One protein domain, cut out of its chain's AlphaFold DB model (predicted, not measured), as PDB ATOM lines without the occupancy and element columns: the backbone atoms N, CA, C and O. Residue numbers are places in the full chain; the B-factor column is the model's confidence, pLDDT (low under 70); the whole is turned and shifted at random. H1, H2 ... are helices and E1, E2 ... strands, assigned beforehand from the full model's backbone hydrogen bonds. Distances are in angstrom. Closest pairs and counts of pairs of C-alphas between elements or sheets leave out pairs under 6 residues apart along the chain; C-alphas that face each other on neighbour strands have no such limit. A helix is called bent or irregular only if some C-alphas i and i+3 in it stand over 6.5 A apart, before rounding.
ATOM      1  N   ARG A  23      11.394   1.566  32.330       73.19
ATOM      2  CA  ARG A  23      10.055   1.734  31.746       73.19
ATOM      3  C   ARG A  23       8.952   1.146  32.624       73.19
ATOM      4  O   ARG A  23       7.816   1.591  32.538       73.19
ATOM      5  N   LEU A  24       9.282   0.203  33.513       88.56
ATOM      6  CA  LEU A  24       8.355  -0.313  34.526       88.56
ATOM      7  C   LEU A  24       8.323   0.618  35.738       88.56
ATOM      8  O   LEU A  24       8.981   0.363  36.746       88.56
ATOM      9  N   THR A  25       7.556   1.698  35.629       92.31
ATOM     10  CA  THR A  25       7.293   2.625  36.735       92.31
ATOM     11  C   THR A  25       5.792   2.816  36.897       92.31
ATOM     12  O   THR A  25       5.081   2.993  35.908       92.31
ATOM     13  N   ILE A  26       5.312   2.800  38.140       94.00
ATOM     14  CA  ILE A  26       3.942   3.180  38.486       94.00
ATOM     15  C   ILE A  26       3.936   4.266  39.555       94.00
ATOM     16  O   ILE A  26       4.754   4.267  40.476       94.00
ATOM     17  N   ASP A  27       2.958   5.156  39.439       93.44
ATOM     18  CA  ASP A  27       2.622   6.138  40.458       93.44
ATOM     19  C   ASP A  27       1.245   5.772  41.006       93.44
ATOM     20  O   ASP A  27       0.250   5.795  40.280       93.44
ATOM     21  N   VAL A  28       1.185   5.388  42.278       94.31
ATOM     22  CA  VAL A  28      -0.007   4.762  42.849       94.31
ATOM     23  C   VAL A  28      -0.226   5.183  44.301       94.31
ATOM     24  O   VAL A  28       0.713   5.501  45.024       94.31
ATOM     25  N   SER A  29      -1.483   5.220  44.749       93.56
ATOM     26  CA  SER A  29      -1.779   5.352  46.183       93.56
ATOM     27  C   SER A  29      -1.615   4.002  46.880       93.56
ATOM     28  O   SER A  29      -1.873   2.964  46.274       93.56
ATOM     29  N   ALA A  30      -1.244   3.990  48.159       93.94
ATOM     30  CA  ALA A  30      -1.071   2.737  48.896       93.94
ATOM     31  C   ALA A  30      -2.330   1.849  48.892       93.94
ATOM     32  O   ALA A  30      -2.224   0.638  48.713       93.94
ATOM     33  N   ASP A  31      -3.520   2.446  49.017       93.94
ATOM     34  CA  ASP A  31      -4.788   1.709  48.994       93.94
ATOM     35  C   ASP A  31      -5.044   1.059  47.625       93.94
ATOM     36  O   ASP A  31      -5.465  -0.095  47.557       93.94
ATOM     37  N   HIS A  32      -4.755   1.771  46.527       94.69
ATOM     38  CA  HIS A  32      -4.897   1.207  45.183       94.69
ATOM     39  C   HIS A  32      -3.851   0.120  44.915       94.69
ATOM     40  O   HIS A  32      -4.183  -0.924  44.361       94.69
ATOM     41  N   LEU A  33      -2.607   0.308  45.369       96.38
ATOM     42  CA  LEU A  33      -1.567  -0.714  45.250       96.38
ATOM     43  C   LEU A  33      -1.950  -1.994  45.999       96.38
ATOM     44  O   LEU A  33      -1.730  -3.086  45.484       96.38
ATOM     45  N   GLU A  34      -2.544  -1.875  47.190       96.31
ATOM     46  CA  GLU A  34      -3.004  -3.032  47.964       96.31
ATOM     47  C   GLU A  34      -4.085  -3.818  47.206       96.31
ATOM     48  O   GLU A  34      -4.027  -5.045  47.156       96.31
ATOM     49  N   GLN A  35      -5.029  -3.121  46.565       95.69
ATOM     50  CA  GLN A  35      -6.061  -3.744  45.727       95.69
ATOM     51  C   GLN A  35      -5.465  -4.433  44.496       95.69
ATOM     52  O   GLN A  35      -5.841  -5.563  44.185       95.69
ATOM     53  N   VAL A  36      -4.525  -3.772  43.813       96.25
ATOM     54  CA  VAL A  36      -3.866  -4.309  42.617       96.25
ATOM     55  C   VAL A  36      -3.018  -5.536  42.952       96.25
ATOM     56  O   VAL A  36      -3.048  -6.504  42.199       96.25
ATOM     57  N   LEU A  37      -2.294  -5.532  44.074       96.75
ATOM     58  CA  LEU A  37      -1.516  -6.689  44.525       96.75
ATOM     59  C   LEU A  37      -2.411  -7.882  44.873       96.75
ATOM     60  O   LEU A  37      -2.099  -9.002  44.481       96.75
ATOM     61  N   GLU A  38      -3.533  -7.653  45.561       95.94
ATOM     62  CA  GLU A  38      -4.499  -8.719  45.858       95.94
ATOM     63  C   GLU A  38      -5.093  -9.299  44.565       95.94
ATOM     64  O   GLU A  38      -5.131 -10.515  44.398       95.94
ATOM     65  N   LEU A  39      -5.485  -8.439  43.617       95.00
ATOM     66  CA  LEU A  39      -6.009  -8.874  42.321       95.00
ATOM     67  C   LEU A  39      -4.954  -9.627  41.499       95.00
ATOM     68  O   LEU A  39      -5.273 -10.646  40.891       95.00
ATOM     69  N   ALA A  40      -3.706  -9.152  41.484       95.62
ATOM     70  CA  ALA A  40      -2.602  -9.831  40.812       95.62
ATOM     71  C   ALA A  40      -2.403 -11.240  41.380       95.62
ATOM     72  O   ALA A  40      -2.316 -12.200  40.615       95.62
ATOM     73  N   LEU A  41      -2.396 -11.371  42.708       94.81
ATOM     74  CA  LEU A  41      -2.277 -12.660  43.378       94.81
ATOM     75  C   LEU A  41      -3.446 -13.588  43.030       94.81
ATOM     76  O   LEU A  41      -3.210 -14.729  42.642       94.81
ATOM     77  N   ASP A  42      -4.687 -13.106  43.108       94.12
ATOM     78  CA  ASP A  42      -5.866 -13.914  42.779       94.12
ATOM     79  C   ASP A  42      -5.855 -14.380  41.311       94.12
ATOM     80  O   ASP A  42      -6.165 -15.537  41.033       94.12
ATOM     81  N   ILE A  43      -5.429 -13.520  40.376       93.00
ATOM     82  CA  ILE A  43      -5.228 -13.888  38.964       93.00
ATOM     83  C   ILE A  43      -4.167 -14.975  38.827       93.00
ATOM     84  O   ILE A  43      -4.402 -15.949  38.120       93.00
ATOM     85  N   MET A  44      -3.015 -14.829  39.482       92.38
ATOM     86  CA  MET A  44      -1.926 -15.805  39.377       92.38
ATOM     87  C   MET A  44      -2.269 -17.155  40.019       92.38
ATOM     88  O   MET A  44      -1.682 -18.166  39.637       92.38
ATOM     89  N   LEU A  45      -3.221 -17.185  40.956       91.88
ATOM     90  CA  LEU A  45      -3.756 -18.417  41.540       91.88
ATOM     91  C   LEU A  45      -4.844 -19.079  40.669       91.88
ATOM     92  O   LEU A  45      -5.068 -20.283  40.805       91.88
ATOM     93  N   ASP A  46      -5.491 -18.353  39.747       91.69
ATOM     94  CA  ASP A  46      -6.312 -18.947  38.677       91.69
ATOM     95  C   ASP A  46      -5.408 -19.314  37.486       91.69
ATOM     96  O   ASP A  46      -5.173 -18.518  36.574       91.69
ATOM     97  N   GLU A  47      -4.909 -20.557  37.481       89.44
ATOM     98  CA  GLU A  47      -3.988 -21.080  36.457       89.44
ATOM     99  C   GLU A  47      -4.479 -20.822  35.022       89.44
ATOM    100  O   GLU A  47      -3.683 -20.493  34.139       89.44
ATOM    101  N   LYS A  48      -5.792 -20.934  34.777       87.88
ATOM    102  CA  LYS A  48      -6.369 -20.749  33.438       87.88
ATOM    103  C   LYS A  48      -6.336 -19.285  33.031       87.88
ATOM    104  O   LYS A  48      -5.880 -18.978  31.931       87.88
ATOM    105  N   LEU A  49      -6.803 -18.389  33.899       88.31
ATOM    106  CA  LEU A  49      -6.810 -16.957  33.613       88.31
ATOM    107  C   LEU A  49      -5.384 -16.418  33.456       88.31
ATOM    108  O   LEU A  49      -5.107 -15.699  32.494       88.31
ATOM    109  N   TYR A  50      -4.474 -16.809  34.349       91.25
ATOM    110  CA  TYR A  50      -3.070 -16.424  34.266       91.25
ATOM    111  C   TYR A  50      -2.409 -16.924  32.977       91.25
ATOM    112  O   TYR A  50      -1.745 -16.147  32.286       91.25
ATOM    113  N   LYS A  51      -2.636 -18.190  32.599       89.75
ATOM    114  CA  LYS A  51      -2.130 -18.740  31.335       89.75
ATOM    115  C   LYS A  51      -2.658 -17.953  30.133       89.75
ATOM    116  O   LYS A  51      -1.858 -17.569  29.283       89.75
ATOM    117  N   SER A  52      -3.957 -17.660  30.082       88.19
ATOM    118  CA  SER A  52      -4.560 -16.882  28.989       88.19
ATOM    119  C   SER A  52      -4.004 -15.457  28.902       88.19
ATOM    120  O   SER A  52      -3.714 -14.979  27.805       88.19
ATOM    121  N   LEU A  53      -3.774 -14.793  30.040       89.19
ATOM    122  CA  LEU A  53      -3.107 -13.485  30.095       89.19
ATOM    123  C   LEU A  53      -1.665 -13.549  29.577       89.19
ATOM    124  O   LEU A  53      -1.247 -12.714  28.773       89.19
ATOM    125  N   ASN A  54      -0.896 -14.545  30.014       90.44
ATOM    126  CA  ASN A  54       0.487 -14.717  29.584       90.44
ATOM    127  C   ASN A  54       0.575 -15.029  28.075       90.44
ATOM    128  O   ASN A  54       1.378 -14.420  27.363       90.44
ATOM    129  N   ASP A  55      -0.293 -15.912  27.570       89.56
ATOM    130  CA  ASP A  55      -0.392 -16.266  26.148       89.56
ATOM    131  C   ASP A  55      -0.808 -15.056  25.286       89.56
ATOM    132  O   ASP A  55      -0.273 -14.874  24.183       89.56
ATOM    133  N   TYR A  56      -1.693 -14.190  25.798       89.12
ATOM    134  CA  TYR A  56      -2.074 -12.930  25.148       89.12
ATOM    135  C   TYR A  56      -0.859 -12.018  24.929       89.12
ATOM    136  O   TYR A  56      -0.583 -11.637  23.789       89.12
ATOM    137  N   PHE A  57      -0.078 -11.724  25.977       88.56
ATOM    138  CA  PHE A  57       1.101 -10.854  25.851       88.56
ATOM    139  C   PHE A  57       2.168 -11.447  24.924       88.56
ATOM    140  O   PHE A  57       2.749 -10.722  24.112       88.56
ATOM    141  N   ILE A  58       2.388 -12.765  24.981       88.88
ATOM    142  CA  ILE A  58       3.306 -13.462  24.070       88.88
ATOM    143  C   ILE A  58       2.846 -13.310  22.615       88.88
ATOM    144  O   ILE A  58       3.649 -12.995  21.733       88.88
ATOM    145  N   THR A  59       1.561 -13.543  22.348       89.38
ATOM    146  CA  THR A  59       0.996 -13.484  20.994       89.38
ATOM    147  C   THR A  59       1.015 -12.059  20.452       89.38
ATOM    148  O   THR A  59       1.450 -11.839  19.318       89.38
ATOM    149  N   LYS A  60       0.637 -11.074  21.276       88.12
ATOM    150  CA  LYS A  60       0.631  -9.661  20.888       88.12
ATOM    151  C   LYS A  60       2.047  -9.160  20.598       88.12
ATOM    152  O   LYS A  60       2.272  -8.601  19.526       88.12
ATOM    153  N   ALA A  61       3.025  -9.461  21.456       87.19
ATOM    154  CA  ALA A  61       4.423  -9.098  21.214       87.19
ATOM    155  C   ALA A  61       4.955  -9.675  19.889       87.19
ATOM    156  O   ALA A  61       5.573  -8.953  19.103       87.19
ATOM    157  N   LYS A  62       4.641 -10.945  19.590       88.94
ATOM    158  CA  LYS A  62       4.989 -11.577  18.306       88.94
ATOM    159  C   LYS A  62       4.337 -10.873  17.116       88.94
ATOM    160  O   LYS A  62       5.028 -10.604  16.141       88.94
ATOM    161  N   SER A  63       3.046 -10.532  17.198       89.06
ATOM    162  CA  SER A  63       2.346  -9.808  16.120       89.06
ATOM    163  C   SER A  63       2.922  -8.413  15.852       89.06
ATOM    164  O   SER A  63       2.867  -7.926  14.727       89.06
ATOM    165  N   MET A  64       3.530  -7.795  16.868       85.25
ATOM    166  CA  MET A  64       4.177  -6.484  16.783       85.25
ATOM    167  C   MET A  64       5.657  -6.561  16.361       85.25
ATOM    168  O   MET A  64       6.352  -5.544  16.412       85.25
ATOM    169  N   ASN A  65       6.168  -7.748  16.004       85.69
ATOM    170  CA  ASN A  65       7.596  -8.010  15.776       85.69
ATOM    171  C   ASN A  65       8.497  -7.562  16.946       85.69
ATOM    172  O   ASN A  65       9.656  -7.195  16.744       85.69
ATOM    173  N   GLN A  66       7.977  -7.586  18.178       81.00
ATOM    174  CA  GLN A  66       8.760  -7.272  19.369       81.00
ATOM    175  C   GLN A  66       9.543  -8.515  19.803       81.00
ATOM    176  O   GLN A  66       8.949  -9.587  19.974       81.00
ATOM    177  N   PRO A  67      10.872  -8.415  19.988       77.44
ATOM    178  CA  PRO A  67      11.667  -9.548  20.426       77.44
ATOM    179  C   PRO A  67      11.297  -9.906  21.865       77.44
ATOM    180  O   PRO A  67      11.658  -9.209  22.809       77.44
ATOM    181  N   LEU A  68      10.610 -11.034  22.045       77.88
ATOM    182  CA  LEU A  68      10.456 -11.632  23.363       77.88
ATOM    183  C   LEU A  68      11.810 -12.181  23.802       77.88
ATOM    184  O   LEU A  68      12.383 -13.054  23.142       77.88
ATOM    185  N   LYS A  69      12.317 -11.700  24.937       72.00
ATOM    186  CA  LYS A  69      13.475 -12.329  25.578       72.00
ATOM    187  C   LYS A  69      13.148 -13.795  25.868       72.00
ATOM    188  O   LYS A  69      12.041 -14.123  26.297       72.00
ATOM    189  N   THR A  70      14.102 -14.684  25.594       67.88
ATOM    190  CA  THR A  70      13.949 -16.124  25.825       67.88
ATOM    191  C   THR A  70      13.488 -16.378  27.260       67.88
ATOM    192  O   THR A  70      14.099 -15.864  28.192       67.88
ATOM    193  N   GLY A  71      12.413 -17.156  27.426       71.06
ATOM    194  CA  GLY A  71      11.840 -17.446  28.744       71.06
ATOM    195  C   GLY A  71      10.916 -16.356  29.300       71.06
ATOM    196  O   GLY A  71      10.796 -16.242  30.514       71.06
ATOM    197  N   PHE A  72      10.280 -15.543  28.447       81.44
ATOM    198  CA  PHE A  72       9.278 -14.569  28.889       81.44
ATOM    199  C   PHE A  72       8.169 -15.223  29.731       81.44
ATOM    200  O   PHE A  72       7.506 -16.156  29.276       81.44
ATOM    201  N   VAL A  73       7.952 -14.672  30.927       86.00
ATOM    202  CA  VAL A  73       6.836 -14.987  31.823       86.00
ATOM    203  C   VAL A  73       6.369 -13.694  32.496       86.00
ATOM    204  O   VAL A  73       7.189 -12.835  32.845       86.00
ATOM    205  N   LEU A  74       5.056 -13.548  32.667       89.31
ATOM    206  CA  LEU A  74       4.440 -12.412  33.345       89.31
ATOM    207  C   LEU A  74       4.555 -12.542  34.876       89.31
ATOM    208  O   LEU A  74       3.678 -13.091  35.529       89.31
ATOM    209  N   SER A  75       5.635 -12.026  35.465       91.38
ATOM    210  CA  SER A  75       5.776 -11.963  36.930       91.38
ATOM    211  C   SER A  75       4.685 -11.108  37.595       91.38
ATOM    212  O   SER A  75       4.099 -10.233  36.955       91.38
ATOM    213  N   GLU A  76       4.467 -11.289  38.902       93.06
ATOM    214  CA  GLU A  76       3.557 -10.487  39.732       93.06
ATOM    215  C   GLU A  76       3.863  -8.996  39.582       93.06
ATOM    216  O   GLU A  76       2.964  -8.222  39.281       93.06
ATOM    217  N   SER A  77       5.132  -8.583  39.665       92.69
ATOM    218  CA  SER A  77       5.516  -7.180  39.470       92.69
ATOM    219  C   SER A  77       5.136  -6.632  38.081       92.69
ATOM    220  O   SER A  77       4.756  -5.470  37.952       92.69
ATOM    221  N   LYS A  78       5.189  -7.451  37.022       91.94
ATOM    222  CA  LYS A  78       4.734  -7.044  35.681       91.94
ATOM    223  C   LYS A  78       3.212  -7.033  35.580       91.94
ATOM    224  O   LYS A  78       2.661  -6.140  34.945       91.94
ATOM    225  N   LEU A  79       2.531  -7.976  36.222       93.50
ATOM    226  CA  LEU A  79       1.073  -7.991  36.292       93.50
ATOM    227  C   LEU A  79       0.546  -6.780  37.077       93.50
ATOM    228  O   LEU A  79      -0.380  -6.124  36.619       93.50
ATOM    229  N   VAL A  80       1.187  -6.405  38.186       95.25
ATOM    230  CA  VAL A  80       0.892  -5.179  38.945       95.25
ATOM    231  C   VAL A  80       1.052  -3.942  38.063       95.25
ATOM    232  O   VAL A  80       0.181  -3.070  38.081       95.25
ATOM    233  N   TYR A  81       2.114  -3.872  37.251       94.50
ATOM    234  CA  TYR A  81       2.267  -2.805  36.259       94.50
ATOM    235  C   TYR A  81       1.076  -2.770  35.294       94.50
ATOM    236  O   TYR A  81       0.421  -1.736  35.200       94.50
ATOM    237  N   VAL A  82       0.743  -3.896  34.646       92.38
ATOM    238  CA  VAL A  82      -0.402  -4.001  33.719       92.38
ATOM    239  C   VAL A  82      -1.690  -3.521  34.378       92.38
ATOM    240  O   VAL A  82      -2.345  -2.624  33.856       92.38
ATOM    241  N   LEU A  83      -2.030  -4.082  35.537       92.94
ATOM    242  CA  LEU A  83      -3.269  -3.786  36.251       92.94
ATOM    243  C   LEU A  83      -3.350  -2.316  36.672       92.94
ATOM    244  O   LEU A  83      -4.416  -1.715  36.577       92.94
ATOM    245  N   THR A  84      -2.225  -1.713  37.067       92.44
ATOM    246  CA  THR A  84      -2.184  -0.282  37.399       92.44
ATOM    247  C   THR A  84      -2.409   0.585  36.159       92.44
ATOM    248  O   THR A  84      -3.167   1.550  36.225       92.44
ATOM    249  N   GLN A  85      -1.808   0.234  35.014       89.75
ATOM    250  CA  GLN A  85      -2.020   0.961  33.752       89.75
ATOM    251  C   GLN A  85      -3.459   0.826  33.227       89.75
ATOM    252  O   GLN A  85      -3.939   1.705  32.518       89.75
ATOM    253  N   MET A  86      -4.163  -0.252  33.584       87.31
ATOM    254  CA  MET A  86      -5.580  -0.430  33.248       87.31
ATOM    255  C   MET A  86      -6.508   0.480  34.071       87.31
ATOM    256  O   MET A  86      -7.621   0.769  33.630       87.31
ATOM    257  N   GLY A  87      -6.095   0.935  35.258       86.81
ATOM    258  CA  GLY A  87      -6.947   1.731  36.146       86.81
ATOM    259  C   GLY A  87      -8.247   1.002  36.511       86.81
ATOM    260  O   GLY A  87      -8.232  -0.184  36.845       86.81
ATOM    261  N   GLU A  88      -9.389   1.688  36.412       84.69
ATOM    262  CA  GLU A  88     -10.726   1.136  36.725       84.69
ATOM    263  C   GLU A  88     -11.100  -0.082  35.863       84.69
ATOM    264  O   GLU A  88     -11.902  -0.925  36.259       84.69
ATOM    265  N   HIS A  89     -10.478  -0.235  34.693       83.69
ATOM    266  CA  HIS A  89     -10.704  -1.390  33.833       83.69
ATOM    267  C   HIS A  89     -10.191  -2.712  34.426       83.69
ATOM    268  O   HIS A  89     -10.626  -3.783  33.998       83.69
ATOM    269  N   SER A  90      -9.305  -2.664  35.425       85.06
ATOM    270  CA  SER A  90      -8.842  -3.860  36.141       85.06
ATOM    271  C   SER A  90      -9.980  -4.596  36.871       85.06
ATOM    272  O   SER A  90      -9.946  -5.824  36.973       85.06
ATOM    273  N   ASP A  91     -11.057  -3.901  37.259       82.62
ATOM    274  CA  ASP A  91     -12.240  -4.522  37.873       82.62
ATOM    275  C   ASP A  91     -12.973  -5.482  36.921       82.62
ATOM    276  O   ASP A  91     -13.628  -6.434  37.355       82.62
ATOM    277  N   GLN A  92     -12.820  -5.300  35.608       83.12
ATOM    278  CA  GLN A  92     -13.388  -6.214  34.615       83.12
ATOM    279  C   GLN A  92     -12.663  -7.570  34.616       83.12
ATOM    280  O   GLN A  92     -13.301  -8.602  34.413       83.12
ATOM    281  N   LEU A  93     -11.356  -7.600  34.921       82.56
ATOM    282  CA  LEU A  93     -10.620  -8.853  35.139       82.56
ATOM    283  C   LEU A  93     -11.050  -9.535  36.435       82.56
ATOM    284  O   LEU A  93     -11.162 -10.758  36.482       82.56
ATOM    285  N   LYS A  94     -11.357  -8.752  37.471       84.44
ATOM    286  CA  LYS A  94     -11.876  -9.288  38.731       84.44
ATOM    287  C   LYS A  94     -13.195 -10.037  38.537       84.44
ATOM    288  O   LYS A  94     -13.397 -11.082  39.150       84.44
ATOM    289  N   ALA A  95     -14.065  -9.564  37.644       82.62
ATOM    290  CA  ALA A  95     -15.299 -10.270  37.295       82.62
ATOM    291  C   ALA A  95     -15.039 -11.661  36.677       82.62
ATOM    292  O   ALA A  95     -15.850 -12.571  36.853       82.62
ATOM    293  N   LEU A  96     -13.895 -11.858  36.006       80.75
ATOM    294  CA  LEU A  96     -13.508 -13.147  35.426       80.75
ATOM    295  C   LEU A  96     -13.008 -14.165  36.456       80.75
ATOM    296  O   LEU A  96     -12.953 -15.344  36.117       80.75
ATOM    297  N   LEU A  97     -12.663 -13.747  37.678       81.19
ATOM    298  CA  LEU A  97     -12.240 -14.647  38.761       81.19
ATOM    299  C   LEU A  97     -13.412 -15.397  39.415       81.19
ATOM    300  O   LEU A  97     -13.198 -16.333  40.184       81.19
ATOM    301  N   SER A 107     -16.320 -21.353  25.609       54.75
ATOM    302  CA  SER A 107     -16.402 -19.916  25.297       54.75
ATOM    303  C   SER A 107     -15.445 -19.045  26.111       54.75
ATOM    304  O   SER A 107     -15.207 -17.905  25.722       54.75
ATOM    305  N   ARG A 108     -14.855 -19.555  27.207       57.94
ATOM    306  CA  ARG A 108     -14.028 -18.730  28.106       57.94
ATOM    307  C   ARG A 108     -12.743 -18.250  27.423       57.94
ATOM    308  O   ARG A 108     -12.491 -17.058  27.468       57.94
ATOM    309  N   ASP A 109     -11.999 -19.100  26.713       57.31
ATOM    310  CA  ASP A 109     -10.699 -18.703  26.133       57.31
ATOM    311  C   ASP A 109     -10.825 -17.689  24.983       57.31
ATOM    312  O   ASP A 109     -10.107 -16.689  24.972       57.31
ATOM    313  N   GLN A 110     -11.786 -17.876  24.067       58.16
ATOM    314  CA  GLN A 110     -12.097 -16.868  23.039       58.16
ATOM    315  C   GLN A 110     -12.650 -15.581  23.668       58.16
ATOM    316  O   GLN A 110     -12.218 -14.491  23.304       58.16
ATOM    317  N   SER A 111     -13.527 -15.687  24.678       64.25
ATOM    318  CA  SER A 111     -14.069 -14.501  25.353       64.25
ATOM    319  C   SER A 111     -13.018 -13.722  26.144       64.25
ATOM    320  O   SER A 111     -13.097 -12.502  26.181       64.25
ATOM    321  N   VAL A 112     -12.030 -14.392  26.751       68.75
ATOM    322  CA  VAL A 112     -10.962 -13.742  27.520       68.75
ATOM    323  C   VAL A 112     -10.010 -13.030  26.570       68.75
ATOM    324  O   VAL A 112      -9.721 -11.870  26.813       68.75
ATOM    325  N   GLY A 113      -9.579 -13.651  25.466       68.75
ATOM    326  CA  GLY A 113      -8.732 -12.982  24.468       68.75
ATOM    327  C   GLY A 113      -9.378 -11.717  23.889       68.75
ATOM    328  O   GLY A 113      -8.769 -10.647  23.921       68.75
ATOM    329  N   ASP A 114     -10.640 -11.817  23.461       72.12
ATOM    330  CA  ASP A 114     -11.405 -10.687  22.917       72.12
ATOM    331  C   ASP A 114     -11.645  -9.591  23.964       72.12
ATOM    332  O   ASP A 114     -11.673  -8.398  23.652       72.12
ATOM    333  N   LEU A 115     -11.849  -9.986  25.222       70.38
ATOM    334  CA  LEU A 115     -12.021  -9.063  26.334       70.38
ATOM    335  C   LEU A 115     -10.692  -8.367  26.668       70.38
ATOM    336  O   LEU A 115     -10.665  -7.150  26.802       70.38
ATOM    337  N   LEU A 116      -9.576  -9.095  26.712       72.31
ATOM    338  CA  LEU A 116      -8.245  -8.519  26.911       72.31
ATOM    339  C   LEU A 116      -7.893  -7.519  25.805       72.31
ATOM    340  O   LEU A 116      -7.357  -6.455  26.104       72.31
ATOM    341  N   GLU A 117      -8.252  -7.805  24.552       76.31
ATOM    342  CA  GLU A 117      -8.035  -6.888  23.429       76.31
ATOM    343  C   GLU A 117      -8.893  -5.615  23.502       76.31
ATOM    344  O   GLU A 117      -8.453  -4.556  23.060       76.31
ATOM    345  N   LYS A 118     -10.085  -5.686  24.105       74.31
ATOM    346  CA  LYS A 118     -10.950  -4.514  24.329       74.31
ATOM    347  C   LYS A 118     -10.506  -3.647  25.503       74.31
ATOM    348  O   LYS A 118     -10.801  -2.455  25.511       74.31
ATOM    349  N   ILE A 119      -9.870  -4.248  26.506       69.56
ATOM    350  CA  ILE A 119      -9.621  -3.605  27.800       69.56
ATOM    351  C   ILE A 119      -8.178  -3.110  27.931       69.56
ATOM    352  O   ILE A 119      -7.942  -2.072  28.545       69.56
ATOM    353  N   ILE A 120      -7.202  -3.826  27.371       68.38
ATOM    354  CA  ILE A 120      -5.796  -3.437  27.467       68.38
ATOM    355  C   ILE A 120      -5.474  -2.520  26.277       68.38
ATOM    356  O   ILE A 120      -5.509  -2.995  25.141       68.38
ATOM    357  N   PRO A 121      -5.105  -1.236  26.481       64.38
ATOM    358  CA  PRO A 121      -4.499  -0.424  25.426       64.38
ATOM    359  C   PRO A 121      -3.143  -1.049  25.056       64.38
ATOM    360  O   PRO A 121      -2.111  -0.820  25.688       64.38
ATOM    361  N   ALA A 122      -3.191  -1.961  24.084       66.31
ATOM    362  CA  ALA A 122      -2.284  -3.099  24.036       66.31
ATOM    363  C   ALA A 122      -0.859  -2.749  23.617       66.31
ATOM    364  O   ALA A 122       0.077  -3.380  24.100       66.31
ATOM    365  N   GLU A 123      -0.663  -1.782  22.724       77.38
ATOM    366  CA  GLU A 123       0.636  -1.632  22.063       77.38
ATOM    367  C   GLU A 123       1.727  -1.109  23.001       77.38
ATOM    368  O   GLU A 123       2.793  -1.716  23.090       77.38
ATOM    369  N   GLU A 124       1.478  -0.033  23.748       81.00
ATOM    370  CA  GLU A 124       2.510   0.566  24.605       81.00
ATOM    371  C   GLU A 124       2.848  -0.328  25.805       81.00
ATOM    372  O   GLU A 124       4.022  -0.598  26.070       81.00
ATOM    373  N   ILE A 125       1.829  -0.877  26.474       82.88
ATOM    374  CA  ILE A 125       2.004  -1.790  27.611       82.88
ATOM    375  C   ILE A 125       2.732  -3.065  27.165       82.88
ATOM    376  O   ILE A 125       3.704  -3.474  27.805       82.88
ATOM    377  N   THR A 126       2.321  -3.667  26.043       81.38
ATOM    378  CA  THR A 126       2.976  -4.872  25.504       81.38
ATOM    379  C   THR A 126       4.417  -4.583  25.113       81.38
ATOM    380  O   THR A 126       5.298  -5.384  25.415       81.38
ATOM    381  N   LYS A 127       4.683  -3.430  24.488       82.56
ATOM    382  CA  LYS A 127       6.036  -3.021  24.109       82.56
ATOM    383  C   LYS A 127       6.942  -2.885  25.331       82.56
ATOM    384  O   LYS A 127       8.039  -3.439  25.332       82.56
ATOM    385  N   VAL A 128       6.478  -2.213  26.389       83.94
ATOM    386  CA  VAL A 128       7.232  -2.094  27.646       83.94
ATOM    387  C   VAL A 128       7.512  -3.476  28.240       83.94
ATOM    388  O   VAL A 128       8.658  -3.792  28.544       83.94
ATOM    389  N   ILE A 129       6.502  -4.336  28.340       83.56
ATOM    390  CA  ILE A 129       6.639  -5.664  28.954       83.56
ATOM    391  C   ILE A 129       7.557  -6.597  28.150       83.56
ATOM    392  O   ILE A 129       8.301  -7.379  28.752       83.56
ATOM    393  N   ALA A 130       7.510  -6.522  26.818       80.19
ATOM    394  CA  ALA A 130       8.306  -7.357  25.922       80.19
ATOM    395  C   ALA A 130       9.777  -6.912  25.838       80.19
ATOM    396  O   ALA A 130      10.669  -7.764  25.823       80.19
ATOM    397  N   GLU A 131      10.040  -5.601  25.792       79.31
ATOM    398  CA  GLU A 131      11.403  -5.059  25.692       79.31
ATOM    399  C   GLU A 131      12.166  -5.151  27.020       79.31
ATOM    400  O   GLU A 131      13.388  -5.387  27.051       79.31
ATOM    401  N   GLU A 132      11.453  -4.982  28.132       75.25
ATOM    402  CA  GLU A 132      12.073  -4.994  29.442       75.25
ATOM    403  C   GLU A 132      12.671  -6.358  29.751       75.25
ATOM    404  O   GLU A 132      12.148  -7.427  29.411       75.25
ATOM    405  N   SER A 133      13.850  -6.334  30.376       69.44
ATOM    406  CA  SER A 133      14.385  -7.575  30.920       69.44
ATOM    407  C   SER A 133      13.319  -8.120  31.851       69.44
ATOM    408  O   SER A 133      12.915  -7.404  32.749       69.44
ATOM    409  N   TYR A 134      12.872  -9.361  31.653       66.12
ATOM    410  CA  TYR A 134      13.269 -10.321  32.659       66.12
ATOM    411  C   TYR A 134      13.219  -9.815  34.097       66.12
ATOM    412  O   TYR A 134      12.266  -9.213  34.559       66.12
ATOM    413  N   THR A 135      14.390  -9.914  34.696       70.50
ATOM    414  CA  THR A 135      14.880  -9.349  35.957       70.50
ATOM    415  C   THR A 135      14.681  -7.847  36.253       70.50
ATOM    416  O   THR A 135      15.240  -7.387  37.247       70.50
TER     417      THR A 135
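AT A GLANCE: This is residues 23 to 97 and 107 to 135 of the 659 residues of an uncharacterized protein of Bdellovibrionaceae bacterium (UniProt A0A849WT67). What shape do the parts make? The model is a compact cluster of mostly crossed helices: H1 and H2 make an L-shaped corner, H1 crosses H3a, the arm of bent H3 nearest the middle, and H4 and H5 pack on H2. Short E1 lies beside H3a, farthest from the middle. What is printed? There are 104 residues with one named strand and five named helices, in the order E1, H1, H2, H3, H4, H5, and the class is mostly helix. The radius of gyration of the C-alphas is 12.9 A and the spans are 36 by 35 by 22 A.

IN THESE COORDINATES: Where is the longest helix? H3, residues 76 to 96, was assigned as one helix by its hydrogen bonds but is bent: C-alphas 85 and 88 are 9.2 A apart. Its arms are H3a, residues 76 to 85, and H3b, residues 88 to 96. Where are the others? E1, residues 25 to 28, begins at C-alpha 25 (7.293, 2.625, 36.735). H1 is residues 30 to 45, 22.6 A, and H2 residues 47 to 63, 24.1 A. H4 is residues 108 to 119, and H5, residues 122 to 131, ends at C-alpha 131 (11.403, -5.059, 25.692).

HOW THE PARTS SIT: What is near H3? H1 touches H3a at a steep tilt of 57 degrees, the closest C-alphas being Val 36 and Val 80, 6.1 A. H3b is close to H4 but not clearly touching, with C-alphas His 89 and Ile 119 closest at 6.5 A. What touches H2? Residues 52 to 56 touch H4, closest C-alphas Tyr 56 and Gly 113, 6.7 A; residues 57 to 61 touch H5, closest Ala 61 and Thr 126, 6.2 A. H1 and H2 only just touch, only at the corner, with 3 pairs of C-alphas within 8 A, Met 44 and Tyr 50 closest at 5.3 A. Are the helix backbones whole? Every O i to N i+4 pair is within hydrogen-bond range in H1, H2, H3a, H4 and H5; H3b has 2 of 5, but 6 of 6 O i to N i+3 pairs. E1 pairs with no named strand.

THE WHOLE: Where is the cut? Residues 98 to 106 are not printed, and C-alphas 97 and 107 are 15.0 A apart. Which link is long? H2 to H3, with 12 residues. Where is confidence low? pLDDT is under 70 at residues 70, 107 to 113, 119 to 122 and 133 to 134.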